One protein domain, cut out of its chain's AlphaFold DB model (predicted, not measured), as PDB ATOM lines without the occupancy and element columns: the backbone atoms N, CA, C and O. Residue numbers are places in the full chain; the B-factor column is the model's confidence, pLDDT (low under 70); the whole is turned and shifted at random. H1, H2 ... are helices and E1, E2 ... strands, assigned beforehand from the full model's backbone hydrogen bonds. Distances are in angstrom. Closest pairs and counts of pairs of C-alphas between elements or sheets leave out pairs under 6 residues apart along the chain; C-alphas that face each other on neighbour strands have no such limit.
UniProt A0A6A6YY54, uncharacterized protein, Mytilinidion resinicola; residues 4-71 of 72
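AT A GLANCE: This is residues 4 to 71 of the 72 residues of an uncharacterized protein of Mytilinidion resinicola (UniProt A0A6A6YY54). A small head of strands sits at one end of a long arm: residues 4 to 21, with helix H1, stick out, and the head is a three-stranded sheet of E1, E2 and E3 with the hairpin of E4 and E5 beside E1 and E2. The 68 printed residues hold one named helix and five named strands, in the order H1 E1 E2 E3 E4 E5, in the class mixed, helices and strands. The sheets, ordered E1 - E2 - E3 and E4 - E5, are antiparallel. The whole is extended, with a radius of gyration of the C-alphas of 19.2 A and spans of 64 by 23 by 13 A, the arm making the length.

IN THESE COORDINATES: Find C-alpha 4 at (12.455, -50.921, -66.663); from there H1, residues 4 to 16, runs 19.5 A. Go on to E1, residues 33 to 35, E2, residues 41 to 46, 15.3 A, and E3, residues 49 to 55, 17.5 A. E4, residues 61 to 63, precedes E5, residues 68 to 70, which ends at C-alpha 70 (30.104, -1.533, -34.505).

HOW THE PARTS SIT: E1, E2 and E3 form a meander, each strand the antiparallel neighbour of the one before. In the hairpin E1 and E2, look for N 34 and O 43, 2.9 A apart; in the hairpin E2 and E3, N 44 and O 51, 2.9 A. In the hairpin E4 and E5, N 62 and O 69 are 2.9 A apart. The closest C-alphas of E1 and E4 are those of Thr 34 and Ser 63, 5.2 A. H1 is not on the three-stranded sheet; 8 of its 9 O i to N i+4 pairs are within hydrogen-bond range.

THE WHOLE: The C-alphas of Ser 4 and Gly 71, the two farthest apart, are 64.4 A apart. The printed part has no cut. The link from H1 to E1 is long, 16 residues. Look for pLDDT under 70 at residues 4 to 24 and residue 26.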
ATOM      1  N   SER A   4      11.033 -51.139 -66.972       59.78
ATOM      2  CA  SER A   4      12.455 -50.921 -66.663       59.78
ATOM      3  C   SER A   4      12.947 -49.484 -66.882       59.78
ATOM      4  O   SER A   4      13.981 -49.104 -66.340       59.78
ATOM      5  N   THR A   5      12.227 -48.669 -67.659       57.94
ATOM      6  CA  THR A   5      12.611 -47.276 -67.952       57.94
ATOM      7  C   THR A   5      12.302 -46.331 -66.793       57.94
ATOM      8  O   THR A   5      13.097 -45.435 -66.522       57.94
ATOM      9  N   LEU A   6      11.213 -46.577 -66.054       58.19
ATOM     10  CA  LEU A   6      10.788 -45.758 -64.910       58.19
ATOM     11  C   LEU A   6      11.781 -45.809 -63.738       58.19
ATOM     12  O   LEU A   6      12.087 -44.771 -63.150       58.19
ATOM     13  N   LEU A   7      12.329 -46.991 -63.425       59.81
ATOM     14  CA  LEU A   7      13.352 -47.127 -62.379       59.81
ATOM     15  C   LEU A   7      14.649 -46.394 -62.746       59.81
ATOM     16  O   LEU A   7      15.279 -45.789 -61.880       59.81
ATOM     17  N   SER A   8      15.039 -46.427 -64.022       58.88
ATOM     18  CA  SER A   8      16.277 -45.799 -64.493       58.88
ATOM     19  C   SER A   8      16.191 -44.270 -64.457       58.88
ATOM     20  O   SER A   8      17.118 -43.614 -63.982       58.88
ATOM     21  N   THR A   9      15.048 -43.694 -64.848       61.03
ATOM     22  CA  THR A   9      14.809 -42.249 -64.716       61.03
ATOM     23  C   THR A   9      14.736 -41.807 -63.259       61.03
ATOM     24  O   THR A   9      15.284 -40.766 -62.911       61.03
ATOM     25  N   LEU A  10      14.121 -42.606 -62.381       60.84
ATOM     26  CA  LEU A  10      14.015 -42.273 -60.959       60.84
ATOM     27  C   LEU A  10      15.391 -42.257 -60.270       60.84
ATOM     28  O   LEU A  10      15.658 -41.382 -59.450       60.84
ATOM     29  N   PHE A  11      16.285 -43.176 -60.647       60.28
ATOM     30  CA  PHE A  11      17.654 -43.233 -60.125       60.28
ATOM     31  C   PHE A  11      18.497 -42.017 -60.553       60.28
ATOM     32  O   PHE A  11      19.270 -41.485 -59.758       60.28
ATOM     33  N   LEU A  12      18.300 -41.525 -61.782       60.66
ATOM     34  CA  LEU A  12      18.949 -40.307 -62.284       60.66
ATOM     35  C   LEU A  12      18.425 -39.033 -61.596       60.66
ATOM     36  O   LEU A  12      19.209 -38.123 -61.311       60.66
ATOM     37  N   LEU A  13      17.126 -38.973 -61.274       58.47
ATOM     38  CA  LEU A  13      16.569 -37.861 -60.495       58.47
ATOM     39  C   LEU A  13      17.097 -37.849 -59.052       58.47
ATOM     40  O   LEU A  13      17.456 -36.783 -58.555       58.47
ATOM     41  N   LEU A  14      17.208 -39.011 -58.396       58.59
ATOM     42  CA  LEU A  14      17.746 -39.105 -57.030       58.59
ATOM     43  C   LEU A  14      19.229 -38.704 -56.947       58.59
ATOM     44  O   LEU A  14      19.638 -38.049 -55.988       58.59
ATOM     45  N   ALA A  15      20.033 -39.046 -57.958       57.69
ATOM     46  CA  ALA A  15      21.447 -38.667 -58.012       57.69
ATOM     47  C   ALA A  15      21.660 -37.149 -58.179       57.69
ATOM     48  O   ALA A  15      22.677 -36.615 -57.743       57.69
ATOM     49  N   SER A  16      20.691 -36.439 -58.764       57.94
ATOM     50  CA  SER A  16      20.780 -34.990 -59.000       57.94
ATOM     51  C   SER A  16      20.520 -34.161 -57.737       57.94
ATOM     52  O   SER A  16      20.944 -33.011 -57.657       57.94
ATOM     53  N   THR A  17      19.872 -34.742 -56.719       58.31
ATOM     54  CA  THR A  17      19.696 -34.106 -55.399       58.31
ATOM     55  C   THR A  17      20.893 -34.287 -54.467       58.31
ATOM     56  O   THR A  17      20.789 -33.979 -53.279       58.31
ATOM     57  N   ALA A  18      22.037 -34.764 -54.976       58.56
ATOM     58  CA  ALA A  18      23.301 -34.769 -54.252       58.56
ATOM     59  C   ALA A  18      23.736 -33.325 -53.959       58.56
ATOM     60  O   ALA A  18      24.455 -32.704 -54.732       58.56
ATOM     61  N   LEU A  19      23.208 -32.806 -52.850       56.16
ATOM     62  CA  LEU A  19      23.657 -31.690 -52.033       56.16
ATOM     63  C   LEU A  19      24.754 -30.856 -52.704       56.16
ATOM     64  O   LEU A  19      25.941 -31.018 -52.419       56.16
ATOM     65  N   ALA A  20      24.343 -29.956 -53.598       57.31
ATOM     66  CA  ALA A  20      25.208 -28.888 -54.057       57.31
ATOM     67  C   ALA A  20      25.573 -28.073 -52.815       57.31
ATOM     68  O   ALA A  20      24.779 -27.262 -52.334       57.31
ATOM     69  N   LYS A  21      26.750 -28.339 -52.235       60.62
ATOM     70  CA  LYS A  21      27.347 -27.439 -51.252       60.62
ATOM     71  C   LYS A  21      27.292 -26.053 -51.896       60.62
ATOM     72  O   LYS A  21      27.752 -25.948 -53.038       60.62
ATOM     73  N   PRO A  22      26.705 -25.038 -51.228       58.19
ATOM     74  CA  PRO A  22      26.659 -23.693 -51.775       58.19
ATOM     75  C   PRO A  22      28.048 -23.363 -52.298       58.19
ATOM     76  O   PRO A  22      29.033 -23.591 -51.582       58.19
ATOM     77  N   ALA A  23      28.125 -22.955 -53.568       65.81
ATOM     78  CA  ALA A  23      29.394 -22.563 -54.151       65.81
ATOM     79  C   ALA A  23      30.054 -21.578 -53.175       65.81
ATOM     80  O   ALA A  23      29.348 -20.712 -52.646       65.81
ATOM     81  N   PRO A  24      31.347 -21.753 -52.849       63.88
ATOM     82  CA  PRO A  24      32.021 -20.844 -51.940       63.88
ATOM     83  C   PRO A  24      31.819 -19.424 -52.459       63.88
ATOM     84  O   PRO A  24      32.078 -19.145 -53.631       63.88
ATOM     85  N   ASP A  25      31.275 -18.567 -51.600       70.75
ATOM     86  CA  ASP A  25      31.016 -17.179 -51.939       70.75
ATOM     87  C   ASP A  25      32.351 -16.539 -52.366       70.75
ATOM     88  O   ASP A  25      33.292 -16.523 -51.565       70.75
ATOM     89  N   PRO A  26      32.481 -16.048 -53.612       68.50
ATOM     90  CA  PRO A  26      33.757 -15.560 -54.132       68.50
ATOM     91  C   PRO A  26      34.247 -14.289 -53.421       68.50
ATOM     92  O   PRO A  26      35.411 -13.920 -53.568       68.50
ATOM     93  N   THR A  27      33.388 -13.618 -52.650       76.94
ATOM     94  CA  THR A  27      33.744 -12.456 -51.824       76.94
ATOM     95  C   THR A  27      34.225 -12.861 -50.427       76.94
ATOM     96  O   THR A  27      34.890 -12.077 -49.749       76.94
ATOM     97  N   CYS A  28      33.968 -14.105 -50.014       82.69
ATOM     98  CA  CYS A  28      34.432 -14.685 -48.761       82.69
ATOM     99  C   CYS A  28      35.884 -15.170 -48.910       82.69
ATOM    100  O   CYS A  28      36.171 -16.356 -49.079       82.69
ATOM    101  N   SER A  29      36.823 -14.229 -48.834       86.06
ATOM    102  CA  SER A  29      38.238 -14.548 -48.621       86.06
ATOM    103  C   SER A  29      38.498 -14.736 -47.132       86.06
ATOM    104  O   SER A  29      38.017 -13.940 -46.335       86.06
ATOM    105  N   PHE A  30      39.256 -15.760 -46.736       85.62
ATOM    106  CA  PHE A  30      39.542 -16.024 -45.322       85.62
ATOM    107  C   PHE A  30      40.068 -14.764 -44.610       85.62
ATOM    108  O   PHE A  30      41.038 -14.155 -45.064       85.62
ATOM    109  N   GLY A  31      39.423 -14.375 -43.507       84.50
ATOM    110  CA  GLY A  31      39.735 -13.150 -42.764       84.50
ATOM    111  C   GLY A  31      39.126 -11.864 -43.332       84.50
ATOM    112  O   GLY A  31      39.438 -10.788 -42.826       84.50
ATOM    113  N   ALA A  32      38.284 -11.940 -44.367       88.00
ATOM    114  CA  ALA A  32      37.490 -10.811 -44.840       88.00
ATOM    115  C   ALA A  32      36.372 -10.481 -43.848       88.00
ATOM    116  O   ALA A  32      35.762 -11.376 -43.261       88.00
ATOM    117  N   TRP A  33      36.067  -9.191 -43.716       89.38
ATOM    118  CA  TRP A  33      35.059  -8.688 -42.793       89.38
ATOM    119  C   TRP A  33      33.990  -7.900 -43.534       89.38
ATOM    120  O   TRP A  33      34.281  -7.023 -44.350       89.38
ATOM    121  N   THR A  34      32.734  -8.168 -43.210       88.56
ATOM    122  CA  THR A  34      31.605  -7.452 -43.800       88.56
ATOM    123  C   THR A  34      30.475  -7.283 -42.795       88.56
ATOM    124  O   THR A  34      30.506  -7.833 -41.694       88.56
ATOM    125  N   CYS A  35      29.487  -6.489 -43.177       89.00
ATOM    126  CA  CYS A  35      28.239  -6.371 -42.447       89.00
ATOM    127  C   CYS A  35      27.210  -7.333 -43.023       89.00
ATOM    128  O   CYS A  35      27.161  -7.545 -44.234       89.00
ATOM    129  N   ASP A  36      26.391  -7.900 -42.147       88.00
ATOM    130  CA  ASP A  36      25.187  -8.622 -42.549       88.00
ATOM    131  C   ASP A  36      24.212  -7.671 -43.263       88.00
ATOM    132  O   ASP A  36      24.276  -6.449 -43.077       88.00
ATOM    133  N   ALA A  37      23.317  -8.223 -44.078       81.81
ATOM    134  CA  ALA A  37      22.266  -7.494 -44.777       81.81
ATOM    135  C   ALA A  37      21.407  -6.667 -43.810       81.81
ATOM    136  O   ALA A  37      20.983  -5.563 -44.150       81.81
ATOM    137  N   ASP A  38      21.229  -7.154 -42.581       83.69
ATOM    138  CA  ASP A  38      20.502  -6.446 -41.530       83.69
ATOM    139  C   ASP A  38      21.291  -5.275 -40.923       83.69
ATOM    140  O   ASP A  38      20.773  -4.557 -40.069       83.69
ATOM    141  N   THR A  39      22.555  -5.062 -41.317       83.75
ATOM    142  CA  THR A  39      23.481  -4.012 -40.826       83.75
ATOM    143  C   THR A  39      23.713  -4.002 -39.311       83.75
ATOM    144  O   THR A  39      24.406  -3.148 -38.762       83.75
ATOM    145  N   THR A  40      23.184  -5.001 -38.617       88.94
ATOM    146  CA  THR A  40      23.262  -5.194 -37.170       88.94
ATOM    147  C   THR A  40      24.306  -6.220 -36.784       88.94
ATOM    148  O   THR A  40      24.574  -6.363 -35.602       88.94
ATOM    149  N   SER A  41      24.920  -6.919 -37.735       89.50
ATOM    150  CA  SER A  41      25.862  -7.992 -37.439       89.50
ATOM    151  C   SER A  41      27.145  -7.821 -38.232       89.50
ATOM    152  O   SER A  41      27.134  -7.461 -39.408       89.50
ATOM    153  N   ILE A  42      28.257  -8.081 -37.560       90.56
ATOM    154  CA  ILE A  42      29.582  -8.189 -38.148       90.56
ATOM    155  C   ILE A  42      29.779  -9.648 -38.530       90.56
ATOM    156  O   ILE A  42      29.625 -10.543 -37.693       90.56
ATOM    157  N   MET A  43      30.164  -9.877 -39.778       90.25
ATOM    158  CA  MET A  43      30.519 -11.188 -40.297       90.25
ATOM    159  C   MET A  43      32.005 -11.241 -40.633       90.25
ATOM    160  O   MET A  43      32.559 -10.302 -41.204       90.25
ATOM    161  N   ASN A  44      32.633 -12.364 -40.304       90.19
ATOM    162  CA  ASN A  44      33.990 -12.699 -40.714       90.19
ATOM    163  C   ASN A  44      33.944 -13.949 -41.596       90.19
ATOM    164  O   ASN A  44      33.189 -14.883 -41.322       90.19
ATOM    165  N   CYS A  45      34.737 -13.980 -42.657       87.69
ATOM    166  CA  CYS A  45      34.880 -15.160 -43.488       87.69
ATOM    167  C   CYS A  45      35.863 -16.159 -42.853       87.69
ATOM    168  O   CYS A  45      37.069 -15.913 -42.774       87.69
ATOM    169  N   GLY A  46      35.344 -17.310 -42.422       83.06
ATOM    170  CA  GLY A  46      36.128 -18.435 -41.911       83.06
ATOM    171  C   GLY A  46      36.275 -19.574 -42.924       83.06
ATOM    172  O   GLY A  46      35.844 -19.486 -44.070       83.06
ATOM    173  N   ALA A  47      36.826 -20.707 -42.481       79.88
ATOM    174  CA  ALA A  47      37.010 -21.900 -43.322       79.88
ATOM    175  C   ALA A  47      35.692 -22.492 -43.866       79.88
ATOM    176  O   ALA A  47      35.697 -23.282 -44.809       79.88
ATOM    177  N   SER A  48      34.560 -22.134 -43.259       81.50
ATOM    178  CA  SER A  48      33.231 -22.630 -43.619       81.50
ATOM    179  C   SER A  48      32.367 -21.606 -44.364       81.50
ATOM    180  O   SER A  48      31.262 -21.966 -44.764       81.50
ATOM    181  N   GLY A  49      32.862 -20.380 -44.584       85.44
ATOM    182  CA  GLY A  49      32.109 -19.269 -45.175       85.44
ATOM    183  C   GLY A  49      31.924 -18.089 -44.214       85.44
ATOM    184  O   GLY A  49      32.634 -17.979 -43.210       85.44
ATOM    185  N   TRP A  50      30.969 -17.210 -44.527       87.75
ATOM    186  CA  TRP A  50      30.589 -16.082 -43.677       87.75
ATOM    187  C   TRP A  50      30.003 -16.573 -42.352       87.75
ATOM    188  O   TRP A  50      29.053 -17.355 -42.334       87.75
ATOM    189  N   VAL A  51      30.570 -16.106 -41.242       88.38
ATOM    190  CA  VAL A  51      30.079 -16.382 -39.891       88.38
ATOM    191  C   VAL A  51      29.877 -15.077 -39.135       88.38
ATOM    192  O   VAL A  51      30.740 -14.199 -39.158       88.38
ATOM    193  N   ILE A  52      28.746 -14.950 -38.445       89.44
ATOM    194  CA  ILE A  52      28.496 -13.821 -37.546       89.44
ATOM    195  C   ILE A  52      29.453 -13.936 -36.361       89.44
ATOM    196  O   ILE A  52      29.494 -14.959 -35.679       89.44
ATOM    197  N   THR A  53      30.217 -12.881 -36.110       87.69
ATOM    198  CA  THR A  53      31.201 -12.835 -35.022       87.69
ATOM    199  C   THR A  53      30.860 -11.809 -33.951       87.69
ATOM    200  O   THR A  53      31.361 -11.925 -32.835       87.69
ATOM    201  N   ALA A  54      30.030 -10.813 -34.265       87.19
ATOM    202  CA  ALA A  54      29.533  -9.847 -33.294       87.19
ATOM    203  C   ALA A  54      28.213  -9.230 -33.767       87.19
ATOM    204  O   ALA A  54      27.979  -9.097 -34.966       87.19
ATOM    205  N   MET A  55      27.376  -8.822 -32.814       86.62
ATOM    206  CA  MET A  55      26.134  -8.092 -33.065       86.62
ATOM    207  C   MET A  55      26.273  -6.657 -32.543       86.62
ATOM    208  O   MET A  55      26.735  -6.424 -31.427       86.62
ATOM    209  N   CYS A  56      25.868  -5.693 -33.355       86.88
ATOM    210  CA  CYS A  56      25.835  -4.272 -33.069       86.88
ATOM    211  C   CYS A  56      24.469  -3.885 -32.500       86.88
ATOM    212  O   CYS A  56      23.453  -3.941 -33.190       86.88
ATOM    213  N   ASN A  57      24.467  -3.409 -31.256       79.69
ATOM    214  CA  ASN A  57      23.268  -3.098 -30.470       79.69
ATOM    215  C   ASN A  57      22.319  -2.043 -31.093       79.69
ATOM    216  O   ASN A  57      21.177  -1.931 -30.666       79.69
ATOM    217  N   PHE A  58      22.768  -1.272 -32.091       73.31
ATOM    218  CA  PHE A  58      21.994  -0.190 -32.721       73.31
ATOM    219  C   PHE A  58      21.958  -0.244 -34.262       73.31
ATOM    220  O   PHE A  58      21.629   0.753 -34.895       73.31
ATOM    221  N   GLY A  59      22.310  -1.375 -34.890       71.38
ATOM    222  CA  GLY A  59      22.271  -1.475 -36.363       71.38
ATOM    223  C   GLY A  59      23.354  -0.680 -37.099       71.38
ATOM    224  O   GLY A  59      23.207  -0.362 -38.271       71.38
ATOM    225  N   CYS A  60      24.450  -0.353 -36.413       83.38
ATOM    226  CA  CYS A  60      25.552   0.425 -36.974       83.38
ATOM    227  C   CYS A  60      26.776  -0.443 -37.280       83.38
ATOM    228  O   CYS A  60      27.862  -0.191 -36.753       83.38
ATOM    229  N   CYS A  61      26.625  -1.486 -38.091       88.06
ATOM    230  CA  CYS A  61      27.793  -2.169 -38.631       88.06
ATOM    231  C   CYS A  61      28.449  -1.310 -39.720       88.06
ATOM    232  O   CYS A  61      27.793  -0.812 -40.640       88.06
ATOM    233  N   ARG A  62      29.769  -1.159 -39.637       87.06
ATOM    234  CA  ARG A  62      30.602  -0.535 -40.666       87.06
ATOM    235  C   ARG A  62      31.625  -1.542 -41.156       87.06
ATOM    236  O   ARG A  62      32.347  -2.098 -40.340       87.06
ATOM    237  N   SER A  63      31.723  -1.724 -42.473       84.06
ATOM    238  CA  SER A  63      32.825  -2.450 -43.113       84.06
ATOM    239  C   SER A  63      33.775  -1.459 -43.786       84.06
ATOM    240  O   SER A  63      33.344  -0.577 -44.529       84.06
ATOM    241  N   THR A  64      35.072  -1.597 -43.520       76.56
ATOM    242  CA  THR A  64      36.159  -0.831 -44.152       76.56
ATOM    243  C   THR A  64      37.061  -1.747 -44.980       76.56
ATOM    244  O   THR A  64      38.285  -1.613 -44.949       76.56
ATOM    245  N   GLY A  65      36.471  -2.718 -45.681       71.75
ATOM    246  CA  GLY A  65      37.177  -3.691 -46.519       71.75
ATOM    247  C   GLY A  65      37.897  -4.767 -45.704       71.75
ATOM    248  O   GLY A  65      37.497  -5.925 -45.722       71.75
ATOM    249  N   THR A  66      38.944  -4.389 -44.966       78.94
ATOM    250  CA  THR A  66      39.773  -5.327 -44.181       78.94
ATOM    251  C   THR A  66      39.234  -5.576 -42.774       78.94
ATOM    252  O   THR A  66      39.658  -6.520 -42.125       78.94
ATOM    253  N   ASN A  67      38.323  -4.736 -42.284       83.12
ATOM    254  CA  ASN A  67      37.753  -4.840 -40.942       83.12
ATOM    255  C   ASN A  67      36.266  -4.496 -40.980       83.12
ATOM    256  O   ASN A  67      35.820  -3.751 -41.856       83.12
ATOM    257  N   ALA A  68      35.524  -4.972 -39.985       86.00
ATOM    258  CA  ALA A  68      34.200  -4.462 -39.683       86.00
ATOM    259  C   ALA A  68      34.049  -4.243 -38.175       86.00
ATOM    260  O   ALA A  68      34.617  -4.979 -37.370       86.00
ATOM    261  N   TYR A  69      33.334  -3.188 -37.798       85.62
ATOM    262  CA  TYR A  69      33.159  -2.768 -36.409       85.62
ATOM    263  C   TYR A  69      31.763  -2.189 -36.184       85.62
ATOM    264  O   TYR A  69      31.087  -1.756 -37.118       85.62
ATOM    265  N   CYS A  70      31.336  -2.183 -34.920       88.00
ATOM    266  CA  CYS A  70      30.104  -1.533 -34.505       88.00
ATOM    267  C   CYS A  70      30.414  -0.068 -34.216       88.00
ATOM    268  O   CYS A  70      31.137   0.232 -33.267       88.00
ATOM    269  N   GLY A  71      29.903   0.830 -35.051       82.31
ATOM    270  CA  GLY A  71      30.171   2.254 -34.937       82.31
ATOM    271  C   GLY A  71      29.232   3.091 -35.792       82.31
ATOM    272  O   GLY A  71      29.250   3.027 -37.022       82.31
TER     273      GLY A  71